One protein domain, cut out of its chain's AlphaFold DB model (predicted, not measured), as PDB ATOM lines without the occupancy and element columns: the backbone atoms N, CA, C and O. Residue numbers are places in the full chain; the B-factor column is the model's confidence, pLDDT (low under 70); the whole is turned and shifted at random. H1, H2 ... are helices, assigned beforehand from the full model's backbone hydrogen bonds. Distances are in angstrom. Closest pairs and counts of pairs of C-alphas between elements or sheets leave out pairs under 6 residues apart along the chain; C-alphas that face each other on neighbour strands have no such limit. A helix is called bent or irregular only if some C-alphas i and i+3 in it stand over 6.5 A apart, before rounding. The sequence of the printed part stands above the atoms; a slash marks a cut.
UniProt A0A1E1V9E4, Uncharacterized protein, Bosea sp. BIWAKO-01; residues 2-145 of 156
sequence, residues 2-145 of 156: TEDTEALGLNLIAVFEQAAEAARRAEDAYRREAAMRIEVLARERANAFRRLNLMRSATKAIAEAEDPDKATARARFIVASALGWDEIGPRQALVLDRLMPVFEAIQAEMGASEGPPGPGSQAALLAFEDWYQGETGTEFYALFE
ATOM      1  N   THR A   2     -61.018 -18.226 -65.768       66.06
ATOM      2  CA  THR A   2     -59.636 -17.928 -66.194       66.06
ATOM      3  C   THR A   2     -59.352 -16.425 -66.339       66.06
ATOM      4  O   THR A   2     -58.352 -15.963 -65.806       66.06
ATOM      5  N   GLU A   3     -60.265 -15.649 -66.943       69.12
ATOM      6  CA  GLU A   3     -60.108 -14.185 -67.112       69.12
ATOM      7  C   GLU A   3     -60.021 -13.412 -65.780       69.12
ATOM      8  O   GLU A   3     -59.209 -12.502 -65.646       69.12
ATOM      9  N   ASP A   4     -60.793 -13.807 -64.760       73.75
ATOM     10  CA  ASP A   4     -60.761 -13.173 -63.426       73.75
ATOM     11  C   ASP A   4     -59.426 -13.411 -62.699       73.75
ATOM     12  O   ASP A   4     -58.921 -12.549 -61.985       73.75
ATOM     13  N   THR A   5     -58.821 -14.586 -62.899       74.38
ATOM     14  CA  THR A   5     -57.530 -14.934 -62.283       74.38
ATOM     15  C   THR A   5     -56.387 -14.149 -62.930       74.38
ATOM     16  O   THR A   5     -55.468 -13.699 -62.245       74.38
ATOM     17  N   GLU A   6     -56.463 -13.946 -64.244       78.06
ATOM     18  CA  GLU A   6     -55.499 -13.159 -65.012       78.06
ATOM     19  C   GLU A   6     -55.574 -11.666 -64.652       78.06
ATOM     20  O   GLU A   6     -54.544 -11.041 -64.394       78.06
ATOM     21  N   ALA A   7     -56.785 -11.115 -64.504       72.25
ATOM     22  CA  ALA A   7     -56.994  -9.739 -64.052       72.25
ATOM     23  C   ALA A   7     -56.451  -9.486 -62.630       72.25
ATOM     24  O   ALA A   7     -55.826  -8.454 -62.374       72.25
ATOM     25  N   LEU A   8     -56.634 -10.441 -61.710       80.50
ATOM     26  CA  LEU A   8     -56.060 -10.378 -60.360       80.50
ATOM     27  C   LEU A   8     -54.525 -10.449 -60.379       80.50
ATOM     28  O   LEU A   8     -53.869  -9.710 -59.644       80.50
ATOM     29  N   GLY A   9     -53.947 -11.298 -61.235       78.50
ATOM     30  CA  GLY A   9     -52.496 -11.394 -61.419       78.50
ATOM     31  C   GLY A   9     -51.880 -10.097 -61.949       78.50
ATOM     32  O   GLY A   9     -50.876  -9.631 -61.412       78.50
ATOM     33  N   LEU A  10     -52.513  -9.470 -62.944       82.12
ATOM     34  CA  LEU A  10     -52.091  -8.173 -63.486       82.12
ATOM     35  C   LEU A  10     -52.168  -7.054 -62.435       82.12
ATOM     36  O   LEU A  10     -51.266  -6.221 -62.355       82.12
ATOM     37  N   ASN A  11     -53.204  -7.059 -61.588       90.19
ATOM     38  CA  ASN A  11     -53.328  -6.108 -60.481       90.19
ATOM     39  C   ASN A  11     -52.199  -6.287 -59.450       90.19
ATOM     40  O   ASN A  11     -51.553  -5.314 -59.065       90.19
ATOM     41  N   LEU A  12     -51.902  -7.532 -59.063       91.50
ATOM     42  CA  LEU A  12     -50.819  -7.838 -58.127       91.50
ATOM     43  C   LEU A  12     -49.448  -7.393 -58.659       91.50
ATOM     44  O   LEU A  12     -48.663  -6.809 -57.912       91.50
ATOM     45  N   ILE A  13     -49.174  -7.634 -59.944       94.62
ATOM     46  CA  ILE A  13     -47.936  -7.184 -60.595       94.62
ATOM     47  C   ILE A  13     -47.835  -5.658 -60.543       94.62
ATOM     48  O   ILE A  13     -46.816  -5.146 -60.087       94.62
ATOM     49  N   ALA A  14     -48.896  -4.933 -60.905       94.50
ATOM     50  CA  ALA A  14     -48.900  -3.469 -60.863       94.50
ATOM     51  C   ALA A  14     -48.656  -2.917 -59.443       94.50
ATOM     52  O   ALA A  14     -47.923  -1.940 -59.267       94.50
ATOM     53  N   VAL A  15     -49.220  -3.561 -58.413       96.31
ATOM     54  CA  VAL A  15     -48.958  -3.214 -57.006       96.31
ATOM     55  C   VAL A  15     -47.483  -3.420 -56.651       96.31
ATOM     56  O   VAL A  15     -46.879  -2.559 -56.011       96.31
ATOM     57  N   PHE A  16     -46.876  -4.529 -57.076       97.50
ATOM     58  CA  PHE A  16     -45.461  -4.792 -56.813       97.50
ATOM     59  C   PHE A  16     -44.520  -3.888 -57.605       97.50
ATOM     60  O   PHE A  16     -43.516  -3.451 -57.046       97.50
ATOM     61  N   GLU A  17     -44.844  -3.533 -58.845       97.75
ATOM     62  CA  GLU A  17     -44.093  -2.537 -59.615       97.75
ATOM     63  C   GLU A  17     -44.126  -1.171 -58.923       97.75
ATOM     64  O   GLU A  17     -43.088  -0.528 -58.749       97.75
ATOM     65  N   GLN A  18     -45.302  -0.752 -58.442       97.38
ATOM     66  CA  GLN A  18     -45.437   0.492 -57.691       97.38
ATOM     67  C   GLN A  18     -44.631   0.462 -56.386       97.38
ATOM     68  O   GLN A  18     -43.972   1.450 -56.053       97.38
ATOM     69  N   ALA A  19     -44.659  -0.657 -55.657       97.88
ATOM     70  CA  ALA A  19     -43.886  -0.834 -54.432       97.88
ATOM     71  C   ALA A  19     -42.371  -0.836 -54.700       97.88
ATOM     72  O   ALA A  19     -41.625  -0.184 -53.970       97.88
ATOM     73  N   ALA A  20     -41.918  -1.511 -55.761       98.19
ATOM     74  CA  ALA A  20     -40.514  -1.559 -56.161       98.19
ATOM     75  C   ALA A  20     -39.989  -0.166 -56.529       98.19
ATOM     76  O   ALA A  20     -38.932   0.255 -56.058       98.19
ATOM     77  N   GLU A  21     -40.758   0.591 -57.307       98.44
ATOM     78  CA  GLU A  21     -40.386   1.947 -57.695       98.44
ATOM     79  C   GLU A  21     -40.445   2.921 -56.500       98.44
ATOM     80  O   GLU A  21     -39.595   3.801 -56.359       98.44
ATOM     81  N   ALA A  22     -41.403   2.754 -55.580       98.19
ATOM     82  CA  ALA A  22     -41.428   3.522 -54.335       98.19
ATOM     83  C   ALA A  22     -40.198   3.239 -53.457       98.19
ATOM     84  O   ALA A  22     -39.591   4.185 -52.949       98.19
ATOM     85  N   ALA A  23     -39.801   1.970 -53.323       98.44
ATOM     86  CA  ALA A  23     -38.604   1.573 -52.587       98.44
ATOM     87  C   ALA A  23     -37.332   2.166 -53.213       98.44
ATOM     88  O   ALA A  23     -36.523   2.759 -52.500       98.44
ATOM     89  N   ARG A  24     -37.204   2.105 -54.546       98.31
ATOM     90  CA  ARG A  24     -36.096   2.728 -55.283       98.31
ATOM     91  C   ARG A  24     -36.005   4.229 -55.012       98.31
ATOM     92  O   ARG A  24     -34.940   4.728 -54.665       98.31
ATOM     93  N   ARG A  25     -37.120   4.961 -55.123       98.56
ATOM     94  CA  ARG A  25     -37.135   6.412 -54.863       98.56
ATOM     95  C   ARG A  25     -36.747   6.758 -53.428       98.56
ATOM     96  O   ARG A  25     -36.059   7.758 -53.225       98.56
ATOM     97  N   ALA A  26     -37.196   5.965 -52.455       98.38
ATOM     98  CA  ALA A  26     -36.847   6.157 -51.051       98.38
ATOM     99  C   ALA A  26     -35.344   5.945 -50.814       98.38
ATOM    100  O   ALA A  26     -34.703   6.774 -50.169       98.38
ATOM    101  N   GLU A  27     -34.767   4.889 -51.391       98.44
ATOM    102  CA  GLU A  27     -33.326   4.646 -51.336       98.44
ATOM    103  C   GLU A  27     -32.536   5.781 -52.004       98.44
ATOM    104  O   GLU A  27     -31.600   6.313 -51.408       98.44
ATOM    105  N   ASP A  28     -32.925   6.198 -53.211       98.44
ATOM    106  CA  ASP A  28     -32.244   7.270 -53.940       98.44
ATOM    107  C   ASP A  28     -32.315   8.608 -53.188       98.44
ATOM    108  O   ASP A  28     -31.349   9.376 -53.189       98.44
ATOM    109  N   ALA A  29     -33.440   8.902 -52.527       98.12
ATOM    110  CA  ALA A  29     -33.570  10.072 -51.660       98.12
ATOM    111  C   ALA A  29     -32.603  10.001 -50.476       98.12
ATOM    112  O   ALA A  29     -31.822  10.933 -50.273       98.12
ATOM    113  N   TYR A  30     -32.575   8.869 -49.772       98.31
ATOM    114  CA  TYR A  30     -31.670   8.676 -48.644       98.31
ATOM    115  C   TYR A  30     -30.197   8.741 -49.061       98.31
ATOM    116  O   TYR A  30     -29.388   9.371 -48.385       98.31
ATOM    117  N   ARG A  31     -29.829   8.159 -50.210       98.25
ATOM    118  CA  ARG A  31     -28.460   8.237 -50.743       98.25
ATOM    119  C   ARG A  31     -28.035   9.680 -51.010       98.25
ATOM    120  O   ARG A  31     -26.903  10.035 -50.690       98.25
ATOM    121  N   ARG A  32     -28.925  10.523 -51.549       97.88
ATOM    122  CA  ARG A  32     -28.644  11.958 -51.752       97.88
ATOM    123  C   ARG A  32     -28.454  12.693 -50.428       97.88
ATOM    124  O   ARG A  32     -27.505  13.460 -50.295       97.88
ATOM    125  N   GLU A  33     -29.318  12.446 -49.450       97.81
ATOM    126  CA  GLU A  33     -29.203  13.038 -48.111       97.81
ATOM    127  C   GLU A  33     -27.905  12.622 -47.413       97.81
ATOM    128  O   GLU A  33     -27.165  13.468 -46.902       97.81
ATOM    129  N   ALA A  34     -27.588  11.327 -47.453       97.44
ATOM    130  CA  ALA A  34     -26.361  10.780 -46.898       97.44
ATOM    131  C   ALA A  34     -25.125  11.382 -47.578       97.44
ATOM    132  O   ALA A  34     -24.206  11.801 -46.878       97.44
ATOM    133  N   ALA A  35     -25.120  11.494 -48.911       97.62
ATOM    134  CA  ALA A  35     -24.030  12.123 -49.650       97.62
ATOM    135  C   ALA A  35     -23.808  13.576 -49.198       97.62
ATOM    136  O   ALA A  35     -22.689  13.939 -48.844       97.62
ATOM    137  N   MET A  36     -24.870  14.386 -49.094       97.12
ATOM    138  CA  MET A  36     -24.760  15.764 -48.594       97.12
ATOM    139  C   MET A  36     -24.199  15.824 -47.168       97.12
ATOM    140  O   MET A  36     -23.358  16.671 -46.864       97.12
ATOM    141  N   ARG A  37     -24.629  14.922 -46.275       97.62
ATOM    142  CA  ARG A  37     -24.124  14.897 -44.895       97.62
ATOM    143  C   ARG A  37     -22.664  14.454 -44.821       97.62
ATOM    144  O   ARG A  37     -21.914  15.007 -44.016       97.62
ATOM    145  N   ILE A  38     -22.268  13.487 -45.646       95.50
ATOM    146  CA  ILE A  38     -20.883  13.020 -45.755       95.50
ATOM    147  C   ILE A  38     -19.974  14.167 -46.197       95.50
ATOM    148  O   ILE A  38     -18.946  14.370 -45.560       95.50
ATOM    149  N   GLU A  39     -20.368  14.954 -47.201       95.38
ATOM    150  CA  GLU A  39     -19.590  16.115 -47.656       95.38
ATOM    151  C   GLU A  39     -19.376  17.148 -46.540       95.38
ATOM    152  O   GLU A  39     -18.257  17.610 -46.308       95.38
ATOM    153  N   VAL A  40     -20.426  17.461 -45.769       94.62
ATOM    154  CA  VAL A  40     -20.316  18.380 -44.622       94.62
ATOM    155  C   VAL A  40     -19.331  17.848 -43.578       94.62
ATOM    156  O   VAL A  40     -18.422  18.570 -43.168       94.62
ATOM    157  N   LEU A  41     -19.466  16.579 -43.184       94.69
ATOM    158  CA  LEU A  41     -18.575  15.946 -42.206       94.69
ATOM    159  C   LEU A  41     -17.133  15.834 -42.724       94.69
ATOM    160  O   LEU A  41     -16.180  15.967 -41.956       94.69
ATOM    161  N   ALA A  42     -16.953  15.592 -44.023       93.25
ATOM    162  CA  ALA A  42     -15.644  15.530 -44.653       93.25
ATOM    163  C   ALA A  42     -14.941  16.891 -44.602       93.25
ATOM    164  O   ALA A  42     -13.763  16.938 -44.236       93.25
ATOM    165  N   ARG A  43     -15.664  17.984 -44.882       90.75
ATOM    166  CA  ARG A  43     -15.152  19.354 -44.757       90.75
ATOM    167  C   ARG A  43     -14.805  19.707 -43.312       90.75
ATOM    168  O   ARG A  43     -13.688  20.150 -43.057       90.75
ATOM    169  N   GLU A  44     -15.706  19.443 -42.362       93.38
ATOM    170  CA  GLU A  44     -15.460  19.663 -40.925       93.38
ATOM    171  C   GLU A  44     -14.191  18.930 -40.462       93.38
ATOM    172  O   GLU A  44     -13.301  19.519 -39.843       93.38
ATOM    173  N   ARG A  45     -14.060  17.651 -40.835       95.38
ATOM    174  CA  ARG A  45     -12.877  16.839 -40.534       95.38
ATOM    175  C   ARG A  45     -11.615  17.423 -41.165       95.38
ATOM    176  O   ARG A  45     -10.591  17.519 -40.489       95.38
ATOM    177  N   ALA A  46     -11.658  17.795 -42.443       93.44
ATOM    178  CA  ALA A  46     -10.510  18.365 -43.141       93.44
ATOM    179  C   ALA A  46     -10.038  19.663 -42.466       93.44
ATOM    180  O   ALA A  46      -8.847  19.806 -42.187       93.44
ATOM    181  N   ASN A  47     -10.964  20.559 -42.122       92.75
ATOM    182  CA  ASN A  47     -10.657  21.806 -41.424       92.75
ATOM    183  C   ASN A  47     -10.056  21.555 -40.037       92.75
ATOM    184  O   ASN A  47      -9.041  22.164 -39.701       92.75
ATOM    185  N   ALA A  48     -10.596  20.602 -39.271       94.50
ATOM    186  CA  ALA A  48     -10.046  20.234 -37.968       94.50
ATOM    187  C   ALA A  48      -8.585  19.753 -38.062       94.50
ATOM    188  O   ALA A  48      -7.733  20.185 -37.282       94.50
ATOM    189  N   PHE A  49      -8.260  18.905 -39.045       94.56
ATOM    190  CA  PHE A  49      -6.882  18.448 -39.249       94.56
ATOM    191  C   PHE A  49      -5.958  19.554 -39.766       94.56
ATOM    192  O   PHE A  49      -4.813  19.636 -39.321       94.56
ATOM    193  N   ARG A  50      -6.430  20.428 -40.663       95.06
ATOM    194  CA  ARG A  50      -5.655  21.586 -41.143       95.06
ATOM    195  C   ARG A  50      -5.319  22.533 -39.992       95.06
ATOM    196  O   ARG A  50      -4.151  22.879 -39.829       95.06
ATOM    197  N   ARG A  51      -6.301  22.858 -39.142       96.00
ATOM    198  CA  ARG A  51      -6.116  23.628 -37.902       96.00
ATOM    199  C   ARG A  51      -5.052  23.012 -37.007       96.00
ATOM    200  O   ARG A  51      -4.093  23.680 -36.628       96.00
ATOM    201  N   LEU A  52      -5.196  21.721 -36.710       95.81
ATOM    202  CA  LEU A  52      -4.260  20.987 -35.864       95.81
ATOM    203  C   LEU A  52      -2.833  21.013 -36.425       95.81
ATOM    204  O   LEU A  52      -1.887  21.276 -35.684       95.81
ATOM    205  N   ASN A  53      -2.673  20.738 -37.719       95.06
ATOM    206  CA  ASN A  53      -1.364  20.677 -38.367       95.06
ATOM    207  C   ASN A  53      -0.702  22.052 -38.441       95.06
ATOM    208  O   ASN A  53       0.498  22.161 -38.197       95.06
ATOM    209  N   LEU A  54      -1.478  23.102 -38.714       95.44
ATOM    210  CA  LEU A  54      -0.978  24.469 -38.722       95.44
ATOM    211  C   LEU A  54      -0.451  24.877 -37.347       95.44
ATOM    212  O   LEU A  54       0.680  25.348 -37.239       95.44
ATOM    213  N   MET A  55      -1.250  24.654 -36.299       95.75
ATOM    214  CA  MET A  55      -0.846  24.984 -34.932       95.75
ATOM    215  C   MET A  55       0.367  24.163 -34.503       95.75
ATOM    216  O   MET A  55       1.307  24.725 -33.959       95.75
ATOM    217  N   ARG A  56       0.437  22.867 -34.845       95.88
ATOM    218  CA  ARG A  56       1.641  22.052 -34.606       95.88
ATOM    219  C   ARG A  56       2.891  22.654 -35.237       95.88
ATOM    220  O   ARG A  56       3.923  22.726 -34.574       95.88
ATOM    221  N   SER A  57       2.805  23.069 -36.497       95.94
ATOM    222  CA  SER A  57       3.930  23.667 -37.219       95.94
ATOM    223  C   SER A  57       4.356  25.003 -36.611       95.94
ATOM    224  O   SER A  57       5.550  25.216 -36.414       95.94
ATOM    225  N   ALA A  58       3.405  25.871 -36.256       96.25
ATOM    226  CA  ALA A  58       3.687  27.150 -35.607       96.25
ATOM    227  C   ALA A  58       4.313  26.959 -34.215       96.25
ATOM    228  O   ALA A  58       5.385  27.492 -33.945       96.25
ATOM    229  N   THR A  59       3.705  26.129 -33.363       95.69
ATOM    230  CA  THR A  59       4.216  25.779 -32.030       95.69
ATOM    231  C   THR A  59       5.622  25.186 -32.112       95.69
ATOM    232  O   THR A  59       6.512  25.606 -31.380       95.69
ATOM    233  N   LYS A  60       5.867  24.254 -33.042       96.00
ATOM    234  CA  LYS A  60       7.205  23.688 -33.260       96.00
ATOM    235  C   LYS A  60       8.210  24.762 -33.686       96.00
ATOM    236  O   LYS A  60       9.310  24.809 -33.152       96.00
ATOM    237  N   ALA A  61       7.828  25.636 -34.618       96.31
ATOM    238  CA  ALA A  61       8.691  26.711 -35.094       96.31
ATOM    239  C   ALA A  61       9.089  27.686 -33.977       96.31
ATOM    240  O   ALA A  61      10.234  28.130 -33.960       96.31
ATOM    241  N   ILE A  62       8.170  27.983 -33.053       96.12
ATOM    242  CA  ILE A  62       8.436  28.826 -31.881       96.12
ATOM    243  C   ILE A  62       9.381  28.110 -30.913       96.12
ATOM    244  O   ILE A  62      10.380  28.691 -30.502       96.12
ATOM    245  N   ALA A  63       9.102  26.845 -30.587       93.94
ATOM    246  CA  ALA A  63       9.896  26.072 -29.632       93.94
ATOM    247  C   ALA A  63      11.339  25.806 -30.103       93.94
ATOM    248  O   ALA A  63      12.248  25.726 -29.285       93.94
ATOM    249  N   GLU A  64      11.556  25.665 -31.414       94.50
ATOM    250  CA  GLU A  64      12.877  25.419 -32.017       94.50
ATOM    251  C   GLU A  64      13.638  26.707 -32.378       94.50
ATOM    252  O   GLU A  64      14.697  26.642 -33.005       94.50
ATOM    253  N   ALA A  65      13.104  27.887 -32.056       94.00
ATOM    254  CA  ALA A  65      13.788  29.139 -32.343       94.00
ATOM    255  C   ALA A  65      15.003  29.321 -31.418       94.00
ATOM    256  O   ALA A  65      14.863  29.378 -30.200       94.00
ATOM    257  N   GLU A  66      16.194  29.452 -32.007       88.88
ATOM    258  CA  GLU A  66      17.440  29.714 -31.266       88.88
ATOM    259  C   GLU A  66      17.421  31.072 -30.552       88.88
ATOM    260  O   GLU A  66      18.008  31.236 -29.486       88.88
ATOM    261  N   ASP A  67      16.739  32.042 -31.160       91.94
ATOM    262  CA  ASP A  67      16.572  33.400 -30.662       91.94
ATOM    263  C   ASP A  67      15.086  33.620 -30.330       91.94
ATOM    264  O   ASP A  67      14.266  33.682 -31.260       91.94
ATOM    265  N   PRO A  68      14.715  33.716 -29.036       86.94
ATOM    266  CA  PRO A  68      13.335  33.931 -28.617       86.94
ATOM    267  C   PRO A  68      12.696  35.163 -29.266       86.94
ATOM    268  O   PRO A  68      11.530  35.104 -29.655       86.94
ATOM    269  N   ASP A  69      13.458  36.232 -29.500       90.69
ATOM    270  CA  ASP A  69      12.933  37.468 -30.098       90.69
ATOM    271  C   ASP A  69      12.545  37.281 -31.578       90.69
ATOM    272  O   ASP A  69      11.809  38.084 -32.154       90.69
ATOM    273  N   LYS A  70      12.999  36.189 -32.211       93.50
ATOM    274  CA  LYS A  70      12.684  35.829 -33.603       93.50
ATOM    275  C   LYS A  70      11.706  34.663 -33.728       93.50
ATOM    276  O   LYS A  70      11.363  34.284 -34.852       93.50
ATOM    277  N   ALA A  71      11.241  34.085 -32.623       95.44
ATOM    278  CA  ALA A  71      10.427  32.873 -32.649       95.44
ATOM    279  C   ALA A  71       9.089  33.069 -33.384       95.44
ATOM    280  O   ALA A  71       8.708  32.253 -34.226       95.44
ATOM    281  N   THR A  72       8.403  34.190 -33.145       96.25
ATOM    282  CA  THR A  72       7.131  34.520 -33.813       96.25
ATOM    283  C   THR A  72       7.326  34.844 -35.295       96.25
ATOM    284  O   THR A  72       6.530  34.413 -36.130       96.25
ATOM    285  N   ALA A  73       8.427  35.508 -35.660       95.62
ATOM    286  CA  ALA A  73       8.797  35.746 -37.057       95.62
ATOM    287  C   ALA A  73       9.099  34.433 -37.802       95.62
ATOM    288  O   ALA A  73       8.685  34.254 -38.951       95.62
ATOM    289  N   ARG A  74       9.761  33.476 -37.139       96.31
ATOM    290  CA  ARG A  74       9.984  32.125 -37.673       96.31
ATOM    291  C   ARG A  74       8.663  31.381 -37.876       96.31
ATOM    292  O   ARG A  74       8.462  30.798 -38.939       96.31
ATOM    293  N   ALA A  75       7.746  31.440 -36.910       97.25
ATOM    294  CA  ALA A  75       6.413  30.852 -37.043       97.25
ATOM    295  C   ALA A  75       5.636  31.451 -38.221       97.25
ATOM    296  O   ALA A  75       5.096  30.710 -39.043       97.25
ATOM    297  N   ARG A  76       5.659  32.783 -38.365       97.06
ATOM    298  CA  ARG A  76       5.063  33.499 -39.499       97.06
ATOM    299  C   ARG A  76       5.588  32.986 -40.840       97.06
ATOM    300  O   ARG A  76       4.793  32.721 -41.738       97.06
ATOM    301  N   PHE A  77       6.906  32.822 -40.971       95.56
ATOM    302  CA  PHE A  77       7.525  32.286 -42.186       95.56
ATOM    303  C   PHE A  77       7.075  30.846 -42.481       95.56
ATOM    304  O   PHE A  77       6.675  30.542 -43.604       95.56
ATOM    305  N   ILE A  78       7.080  29.971 -41.470       95.69
ATOM    306  CA  ILE A  78       6.642  28.575 -41.616       95.69
ATOM    307  C   ILE A  78       5.170  28.492 -42.032       95.69
ATOM    308  O   ILE A  78       4.824  27.693 -42.898       95.69
ATOM    309  N   VAL A  79       4.307  29.336 -41.464       95.25
ATOM    310  CA  VAL A  79       2.891  29.391 -41.840       95.25
ATOM    311  C   VAL A  79       2.700  29.900 -43.269       95.25
ATOM    312  O   VAL A  79       1.944  29.292 -44.022       95.25
ATOM    313  N   ALA A  80       3.411  30.953 -43.679       95.25
ATOM    314  CA  ALA A  80       3.365  31.437 -45.059       95.25
ATOM    315  C   ALA A  80       3.784  30.346 -46.062       95.25
ATOM    316  O   ALA A  80       3.097  30.117 -47.059       95.25
ATOM    317  N   SER A  81       4.856  29.611 -45.752       93.06
ATOM    318  CA  SER A  81       5.310  28.476 -46.561       93.06
ATOM    319  C   SER A  81       4.280  27.340 -46.599       93.06
ATOM    320  O   SER A  81       3.984  26.821 -47.674       93.06
ATOM    321  N   ALA A  82       3.658  27.001 -45.465       91.81
ATOM    322  CA  ALA A  82       2.606  25.983 -45.400       91.81
ATOM    323  C   ALA A  82       1.352  26.349 -46.221       91.81
ATOM    324  O   ALA A  82       0.636  25.460 -46.676       91.81
ATOM    325  N   LEU A  83       1.101  27.644 -46.429       92.19
ATOM    326  CA  LEU A  83       0.035  28.168 -47.292       92.19
ATOM    327  C   LEU A  83       0.452  28.268 -48.773       92.19
ATOM    328  O   LEU A  83      -0.346  28.685 -49.617       92.19
ATOM    329  N   GLY A  84       1.693  27.898 -49.108       92.50
ATOM    330  CA  GLY A  84       2.250  28.008 -50.457       92.50
ATOM    331  C   GLY A  84       2.402  29.459 -50.921       92.50
ATOM    332  O   GLY A  84       2.160  29.766 -52.093       92.50
ATOM    333  N   TRP A  85       2.692  30.379 -50.003       93.94
ATOM    334  CA  TRP A  85       2.898  31.789 -50.318       93.94
ATOM    335  C   TRP A  85       4.383  32.083 -50.503       93.94
ATOM    336  O   TRP A  85       5.070  32.467 -49.560       93.94
ATOM    337  N   ASP A  86       4.856  31.906 -51.738       86.62
ATOM    338  CA  ASP A  86       6.240  32.206 -52.127       86.62
ATOM    339  C   ASP A  86       6.491  33.723 -52.220       86.62
ATOM    340  O   ASP A  86       7.560  34.211 -51.860       86.62
ATOM    341  N   GLU A  87       5.469  34.481 -52.633       88.81
ATOM    342  CA  GLU A  87       5.462  35.945 -52.651       88.81
ATOM    343  C   GLU A  87       4.330  36.492 -51.770       88.81
ATOM    344  O   GLU A  87       3.163  36.097 -51.886       88.81
ATOM    345  N   ILE A  88       4.670  37.428 -50.879       92.69
ATOM    346  CA  ILE A  88       3.729  38.024 -49.924       92.69
ATOM    347  C   ILE A  88       3.222  39.359 -50.463       92.69
ATOM    348  O   ILE A  88       3.876  40.393 -50.338       92.69
ATOM    349  N   GLY A  89       2.024  39.332 -51.045       93.31
ATOM    350  CA  GLY A  89       1.277  40.534 -51.399       93.31
ATOM    351  C   GLY A  89       0.561  41.168 -50.195       93.31
ATOM    352  O   GLY A  89       0.537  40.595 -49.100       93.31
ATOM    353  N   PRO A  90      -0.089  42.334 -50.383       95.50
ATOM    354  CA  PRO A  90      -0.752  43.066 -49.298       95.50
ATOM    355  C   PRO A  90      -1.800  42.242 -48.541       95.50
ATOM    356  O   PRO A  90      -1.928  42.358 -47.323       95.50
ATOM    357  N   ARG A  91      -2.535  41.372 -49.245       93.75
ATOM    358  CA  ARG A  91      -3.553  40.518 -48.622       93.75
ATOM    359  C   ARG A  91      -2.928  39.418 -47.767       93.75
ATOM    360  O   ARG A  91      -3.377  39.212 -46.644       93.75
ATOM    361  N   GLN A  92      -1.904  38.732 -48.277       95.50
ATOM    362  CA  GLN A  92      -1.165  37.720 -47.521       95.50
ATOM    363  C   GLN A  92      -0.511  38.341 -46.283       95.50
ATOM    364  O   GLN A  92      -0.619  37.782 -45.195       95.50
ATOM    365  N   ALA A  93       0.101  39.522 -46.430       96.56
ATOM    366  CA  ALA A  93       0.698  40.261 -45.321       96.56
ATOM    367  C   ALA A  93      -0.329  40.543 -44.217       96.56
ATOM    368  O   ALA A  93      -0.081  40.186 -43.070       96.56
ATOM    369  N   LEU A  94      -1.508  41.068 -44.573       96.81
ATOM    370  CA  LEU A  94      -2.585  41.336 -43.617       96.81
ATOM    371  C   LEU A  94      -3.024  40.076 -42.860       96.81
ATOM    372  O   LEU A  94      -3.224  40.121 -41.649       96.81
ATOM    373  N   VAL A  95      -3.176  38.945 -43.554       97.31
ATOM    374  CA  VAL A  95      -3.560  37.678 -42.911       97.31
ATOM    375  C   VAL A  95      -2.477  37.209 -41.940       97.31
ATOM    376  O   VAL A  95      -2.790  36.824 -40.816       97.31
ATOM    377  N   LEU A  96      -1.206  37.281 -42.339       97.50
ATOM    378  CA  LEU A  96      -0.090  36.931 -41.462       97.50
ATOM    379  C   LEU A  96       0.022  37.886 -40.265       97.50
ATOM    380  O   LEU A  96       0.335  37.435 -39.169       97.50
ATOM    381  N   ASP A  97      -0.255  39.181 -40.445       97.88
ATOM    382  CA  ASP A  97      -0.268  40.172 -39.358       97.88
ATOM    383  C   ASP A  97      -1.368  39.857 -38.346       97.88
ATOM    384  O   ASP A  97      -1.142  39.905 -37.141       97.88
ATOM    385  N   ARG A  98      -2.545  39.450 -38.828       98.06
ATOM    386  CA  ARG A  98      -3.664  39.025 -37.979       98.06
ATOM    387  C   ARG A  98      -3.414  37.701 -37.259       98.06
ATOM    388  O   ARG A  98      -4.050  37.458 -36.239       98.06
ATOM    389  N   LEU A  99      -2.485  36.876 -37.744       97.31
ATOM    390  CA  LEU A  99      -2.031  35.659 -37.065       97.31
ATOM    391  C   LEU A  99      -0.968  35.919 -35.989       97.31
ATOM    392  O   LEU A  99      -0.797  35.074 -35.113       97.31
ATOM    393  N   MET A 100      -0.270  37.060 -36.016       97.81
ATOM    394  CA  MET A 100       0.802  37.352 -35.052       97.81
ATOM    395  C   MET A 100       0.368  37.227 -33.583       97.81
ATOM    396  O   MET A 100       1.087  36.551 -32.843       97.81
ATOM    397  N   PRO A 101      -0.811  37.730 -33.156       97.94
ATOM    398  CA  PRO A 101      -1.271  37.571 -31.774       97.94
ATOM    399  C   PRO A 101      -1.412  36.109 -31.336       97.94
ATOM    400  O   PRO A 101      -1.242  35.792 -30.162       97.94
ATOM    401  N   VAL A 102      -1.694  35.194 -32.272       98.12
ATOM    402  CA  VAL A 102      -1.744  33.753 -31.986       98.12
ATOM    403  C   VAL A 102      -0.350  33.243 -31.633       98.12
ATOM    404  O   VAL A 102      -0.182  32.537 -30.642       98.12
ATOM    405  N   PHE A 103       0.663  33.617 -32.416       97.38
ATOM    406  CA  PHE A 103       2.045  33.188 -32.187       97.38
ATOM    407  C   PHE A 103       2.629  33.791 -30.910       97.38
ATOM    408  O   PHE A 103       3.305  33.089 -30.163       97.38
ATOM    409  N   GLU A 104       2.332  35.060 -30.634       96.12
ATOM    410  CA  GLU A 104       2.717  35.740 -29.393       96.12
ATOM    411  C   GLU A 104       2.099  35.053 -28.170       96.12
ATOM    412  O   GLU A 104       2.797  34.784 -27.195       96.12
ATOM    413  N   ALA A 105       0.816  34.687 -28.243       95.81
ATOM    414  CA  ALA A 105       0.146  33.961 -27.170       95.81
ATOM    415  C   ALA A 105       0.740  32.557 -26.956       95.81
ATOM    416  O   ALA A 105       0.985  32.173 -25.815       95.81
ATOM    417  N   ILE A 106       1.039  31.817 -28.032       94.94
ATOM    418  CA  ILE A 106       1.721  30.513 -27.939       94.94
ATOM    419  C   ILE A 106       3.090  30.670 -27.264       94.94
ATOM    420  O   ILE A 106       3.433  29.893 -26.375       94.94
ATOM    421  N   GLN A 107       3.876  31.671 -27.670       94.00
ATOM    422  CA  GLN A 107       5.194  31.919 -27.089       94.00
ATOM    423  C   GLN A 107       5.106  32.287 -25.602       94.00
ATOM    424  O   GLN A 107       5.869  31.757 -24.795       94.00
ATOM    425  N   ALA A 108       4.166  33.160 -25.230       92.19
ATOM    426  CA  ALA A 108       3.942  33.544 -23.840       92.19
ATOM    427  C   ALA A 108       3.550  32.337 -22.971       92.19
ATOM    428  O   ALA A 108       4.072  32.172 -21.870       92.19
ATOM    429  N   GLU A 109       2.687  31.458 -23.485       91.75
ATOM    430  CA  GLU A 109       2.266  30.234 -22.797       91.75
ATOM    431  C   GLU A 109       3.402  29.215 -22.641       91.75
ATOM    432  O   GLU A 109       3.460  28.536 -21.622       91.75
ATOM    433  N   MET A 110       4.336  29.127 -23.594       89.12
ATOM    434  CA  MET A 110       5.533  28.285 -23.445       89.12
ATOM    435  C   MET A 110       6.484  28.787 -22.353       89.12
ATOM    436  O   MET A 110       7.169  27.983 -21.723       89.12
ATOM    437  N   GLY A 111       6.556  30.106 -22.151       84.00
ATOM    438  CA  GLY A 111       7.377  30.726 -21.108       84.00
ATOM    439  C   GLY A 111       6.727  30.719 -19.721       84.00
ATOM    440  O   GLY A 111       7.418  30.900 -18.718       84.00
ATOM    441  N   ALA A 112       5.410  30.513 -19.642       82.25
ATOM    442  CA  ALA A 112       4.672  30.465 -18.388       82.25
ATOM    443  C   ALA A 112       4.818  29.087 -17.720       82.25
ATOM    444  O   ALA A 112       4.388  28.067 -18.250       82.25
ATOM    445  N   SER A 113       5.400  29.057 -16.518       63.59
ATOM    446  CA  SER A 113       5.561  27.814 -15.748       63.59
ATOM    447  C   SER A 113       4.300  27.400 -14.973       63.59
ATOM    448  O   SER A 113       4.251  26.278 -14.469       63.59
ATOM    449  N   GLU A 114       3.295  28.276 -14.856       62.09
ATOM    450  CA  GLU A 114       2.062  28.032 -14.097       62.09
ATOM    451  C   GLU A 114       0.827  28.577 -14.830       62.09
ATOM    452  O   GLU A 114       0.792  29.736 -15.244       62.09
ATOM    453  N   GLY A 115      -0.202  27.734 -14.966       61.88
ATOM    454  CA  GLY A 115      -1.475  28.052 -15.618       61.88
ATOM    455  C   GLY A 115      -1.991  26.888 -16.475       61.88
ATOM    456  O   GLY A 115      -1.215  26.003 -16.840       61.88
ATOM    457  N   PRO A 116      -3.300  26.833 -16.789       60.22
ATOM    458  CA  PRO A 116      -3.792  25.886 -17.780       60.22
ATOM    459  C   PRO A 116      -3.155  26.210 -19.145       60.22
ATOM    460  O   PRO A 116      -3.115  27.383 -19.521       60.22
ATOM    461  N   PRO A 117      -2.658  25.212 -19.893       66.25
ATOM    462  CA  PRO A 117      -2.066  25.448 -21.204       66.25
ATOM    463  C   PRO A 117      -3.137  25.879 -22.214       66.25
ATOM    464  O   PRO A 117      -4.227  25.306 -22.247       66.25
ATOM    465  N   GLY A 118      -2.813  26.848 -23.073       75.19
ATOM    466  CA  GLY A 118      -3.603  27.162 -24.265       75.19
ATOM    467  C   GLY A 118      -4.756  28.182 -24.202       75.19
ATOM    468  O   GLY A 118      -5.336  28.402 -25.265       75.19
ATOM    469  N   PRO A 119      -5.173  28.807 -23.077       84.81
ATOM    470  CA  PRO A 119      -6.369  29.655 -23.086       84.81
ATOM    471  C   PRO A 119      -6.181  30.951 -23.889       84.81
ATOM    472  O   PRO A 119      -7.122  31.409 -24.538       84.81
ATOM    473  N   GLY A 120      -4.982  31.540 -23.874       91.19
ATOM    474  CA  GLY A 120      -4.667  32.764 -24.607       91.19
ATOM    475  C   GLY A 120      -4.482  32.495 -26.096       91.19
ATOM    476  O   GLY A 120      -5.068  33.192 -26.926       91.19
ATOM    477  N   SER A 121      -3.732  31.447 -26.443       94.19
ATOM    478  CA  SER A 121      -3.527  31.056 -27.842       94.19
ATOM    479  C   SER A 121      -4.818  30.574 -28.502       94.19
ATOM    480  O   SER A 121      -5.081  30.919 -29.656       94.19
ATOM    481  N   GLN A 122      -5.682  29.865 -27.769       94.88
ATOM    482  CA  GLN A 122      -7.004  29.468 -28.255       94.88
ATOM    483  C   GLN A 122      -7.908  30.679 -28.510       94.88
ATOM    484  O   GLN A 122      -8.541  30.744 -29.564       94.88
ATOM    485  N   ALA A 123      -7.966  31.638 -27.580       96.00
ATOM    486  CA  ALA A 123      -8.771  32.846 -27.750       96.00
ATOM    487  C   ALA A 123      -8.282  33.698 -28.935       96.00
ATOM    488  O   ALA A 123      -9.093  34.143 -29.748       96.00
ATOM    489  N   ALA A 124      -6.964  33.870 -29.076       97.62
ATOM    490  CA  ALA A 124      -6.372  34.581 -30.205       97.62
ATOM    491  C   ALA A 124      -6.676  33.888 -31.544       97.62
ATOM    492  O   ALA A 124      -7.006  34.558 -32.523       97.62
ATOM    493  N   LEU A 125      -6.607  32.552 -31.586       97.81
ATOM    494  CA  LEU A 125      -6.914  31.785 -32.791       97.81
ATOM    495  C   LEU A 125      -8.386  31.923 -33.194       97.81
ATOM    496  O   LEU A 125      -8.660  32.143 -34.368       97.81
ATOM    497  N   LEU A 126      -9.318  31.843 -32.240       97.31
ATOM    498  CA  LEU A 126     -10.747  32.044 -32.512       97.31
ATOM    499  C   LEU A 126     -11.024  33.458 -33.039       97.31
ATOM    500  O   LEU A 126     -11.712  33.613 -34.041       97.31
ATOM    501  N   ALA A 127     -10.425  34.485 -32.429       98.25
ATOM    502  CA  ALA A 127     -10.577  35.863 -32.895       98.25
ATOM    503  C   ALA A 127     -10.037  36.066 -34.323       98.25
ATOM    504  O   ALA A 127     -10.616  36.816 -35.112       98.25
ATOM    505  N   PHE A 128      -8.938  35.391 -34.670       98.56
ATOM    506  CA  PHE A 128      -8.417  35.372 -36.034       98.56
ATOM    507  C   PHE A 128      -9.373  34.664 -37.007       98.56
ATOM    508  O   PHE A 128      -9.641  35.198 -38.084       98.56
ATOM    509  N   GLU A 129      -9.876  33.481 -36.640       98.00
ATOM    510  CA  GLU A 129     -10.803  32.687 -37.458       98.00
ATOM    511  C   GLU A 129     -12.090  33.475 -37.753       98.00
ATOM    512  O   GLU A 129     -12.482  33.590 -38.917       98.00
ATOM    513  N   ASP A 130     -12.672  34.105 -36.728       98.31
ATOM    514  CA  ASP A 130     -13.867  34.948 -36.843       98.31
ATOM    515  C   ASP A 130     -13.622  36.167 -37.740       98.31
ATOM    516  O   ASP A 130     -14.440  36.484 -38.609       98.31
ATOM    517  N   TRP A 131     -12.481  36.845 -37.571       98.25
ATOM    518  CA  TRP A 131     -12.110  37.964 -38.437       98.25
ATOM    519  C   TRP A 131     -11.974  37.520 -39.894       98.25
ATOM    520  O   TRP A 131     -12.521  38.172 -40.783       98.25
ATOM    521  N   TYR A 132     -11.261  36.418 -40.152       97.81
ATOM    522  CA  TYR A 132     -11.035  35.943 -41.513       97.81
ATOM    523  C   TYR A 132     -12.363  35.599 -42.187       97.81
ATOM    524  O   TYR A 132     -12.617  36.056 -43.300       97.81
ATOM    525  N   GLN A 133     -13.240  34.872 -41.486       96.69
ATOM    526  CA  GLN A 133     -14.561  34.525 -41.997       96.69
ATOM    527  C   GLN A 133     -15.431  35.762 -42.241       96.69
ATOM    528  O   GLN A 133     -16.095  35.836 -43.274       96.69
ATOM    529  N   GLY A 134     -15.421  36.743 -41.335       97.31
ATOM    530  CA  GLY A 134     -16.151  38.000 -41.519       97.31
ATOM    531  C   GLY A 134     -15.657  38.811 -42.720       97.31
ATOM    532  O   GLY A 134     -16.446  39.466 -43.395       97.31
ATOM    533  N   GLU A 135     -14.362  38.735 -43.016       95.81
ATOM    534  CA  GLU A 135     -13.711  39.486 -44.087       95.81
ATOM    535  C   GLU A 135     -13.815  38.798 -45.465       95.81
ATOM    536  O   GLU A 135     -13.907  39.484 -46.482       95.81
ATOM    537  N   THR A 136     -13.773  37.461 -45.539       93.69
ATOM    538  CA  THR A 136     -13.774  36.716 -46.820       93.69
ATOM    539  C   THR A 136     -15.063  35.961 -47.114       93.69
ATOM    540  O   THR A 136     -15.260  35.528 -48.249       93.69
ATOM    541  N   GLY A 137     -15.912  35.739 -46.109       94.31
ATOM    542  CA  GLY A 137     -17.060  34.836 -46.196       94.31
ATOM    543  C   GLY A 137     -16.689  33.348 -46.246       94.31
ATOM    544  O   GLY A 137     -17.562  32.517 -46.493       94.31
ATOM    545  N   THR A 138     -15.419  32.991 -46.034       92.12
ATOM    546  CA  THR A 138     -14.919  31.609 -46.099       92.12
ATOM    547  C   THR A 138     -14.088  31.253 -44.876       92.12
ATOM    548  O   THR A 138     -13.486  32.112 -44.242       92.12
ATOM    549  N   GLU A 139     -14.020  29.964 -44.550       93.50
ATOM    550  CA  GLU A 139     -13.113  29.480 -43.511       93.50
ATOM    551  C   GLU A 139     -11.657  29.648 -43.968       93.50
ATOM    552  O   GLU A 139     -11.306  29.316 -45.103       93.50
ATOM    553  N   PHE A 140     -10.777  30.094 -43.068       95.44
ATOM    554  CA  PHE A 140      -9.346  30.245 -43.355       95.44
ATOM    555  C   PHE A 140      -8.709  28.963 -43.910       95.44
ATOM    556  O   PHE A 140      -7.884  29.001 -44.823       95.44
ATOM    557  N   TYR A 141      -9.148  27.807 -43.411       95.12
ATOM    558  CA  TYR A 141      -8.614  26.504 -43.797       95.12
ATOM    559  C   TYR A 141      -8.925  26.096 -45.242       95.12
ATOM    560  O   TYR A 141      -8.261  25.196 -45.760       95.12
ATOM    561  N   ALA A 142      -9.846  26.782 -45.924       90.69
ATOM    562  CA  ALA A 142     -10.066  26.601 -47.357       90.69
ATOM    563  C   ALA A 142      -8.837  27.015 -48.193       90.69
ATOM    564  O   ALA A 142      -8.649  26.525 -49.300       90.69
ATOM    565  N   LEU A 143      -7.937  27.858 -47.666       90.81
ATOM    566  CA  LEU A 143      -6.693  28.221 -48.363       90.81
ATOM    567  C   LEU A 143      -5.762  27.025 -48.619       90.81
ATOM    568  O   LEU A 143      -4.975  27.054 -49.564       90.81
ATOM    569  N   PHE A 144      -5.868  25.966 -47.814       87.25
ATOM    570  CA  PHE A 144      -5.096  24.733 -47.996       87.25
ATOM    571  C   PHE A 144      -5.646  23.846 -49.122       87.25
ATOM    572  O   PHE A 144      -5.042  22.826 -49.437       87.25
ATOM    573  N   GLU A 145      -6.775  24.208 -49.738       80.00
ATOM    574  CA  GLU A 145      -7.421  23.438 -50.809       80.00
ATOM    575  C   GLU A 145      -6.834  23.692 -52.196       80.00
ATOM    576  O   GLU A 145      -7.450  23.289 -53.181       80.00
TER     577      GLU A 145
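Overview. This is residues 2 to 145 of the 156 residues of an uncharacterized protein of Bosea sp. BIWAKO-01 (UniProt A0A1E1V9E4). A very long helix, H1, makes a shaft whose residues 2 to 42 stick out free, and its other end is built into a compact head of shorter helices. In the head H2 folds back along the end of H1, H3b packs on both, H4 packs on H3b, and short H5 lies between H4 and H1. The printed part has 144 residues with five named helices, H1 to H5 along the chain, and no named strand: all helix. It is extended, with a radius of gyration of the C-alphas of 27.6 A and spans of 98 by 39 by 25 A.

Arrangement. H1, residues 2 to 63, touches H2, residues 68 to 82, with residues 54 to 63 alone; this hairpin's closest C-alphas are Ile 62 and Ala 71, 4.6 A apart, at a shallow tilt of 31 degrees. H3, residues 90 to 111, was assigned as one helix by its hydrogen bonds but is bent into arms H3a, residues 90 to 98, and H3b, residues 101 to 111, C-alphas 98 and 101 being 6.8 A apart. H3b touches H2, closest C-alphas Thr 72 and Phe 103, 5.5 A. H3b and H4, residues 119 to 136, form a hairpin at 11 degrees, closest C-alphas Ala 105 and Ser 121, 4.7 A. H5, residues 140 to 145, touches H1, closest C-alphas Asn 47 and Tyr 141, 5.6 A. Every O i to N i+4 pair is within hydrogen-bond range in H1, H3a, H3b and H4, against 9 of 11 in H2 and 0 of 2 in H5, where 3 of 3 O i to N i+3 pairs are.

Along the chain. H1 is 90.0 A long from C-alpha 2 at (-59.636, -17.928, -66.194), H4 25.8 A and H2 21.4 A; H2 is irregular, C-alphas 69 and 72 being 7.5 A apart. H5 ends at C-alpha 145, (-7.421, 23.438, -50.809).

Size, cuts and confidence. C-alphas 2 and 67 are the farthest apart, 98.5 A. The printed part has no cut and no long link. Residues 2 to 3 and 113 to 117 have pLDDT under 70.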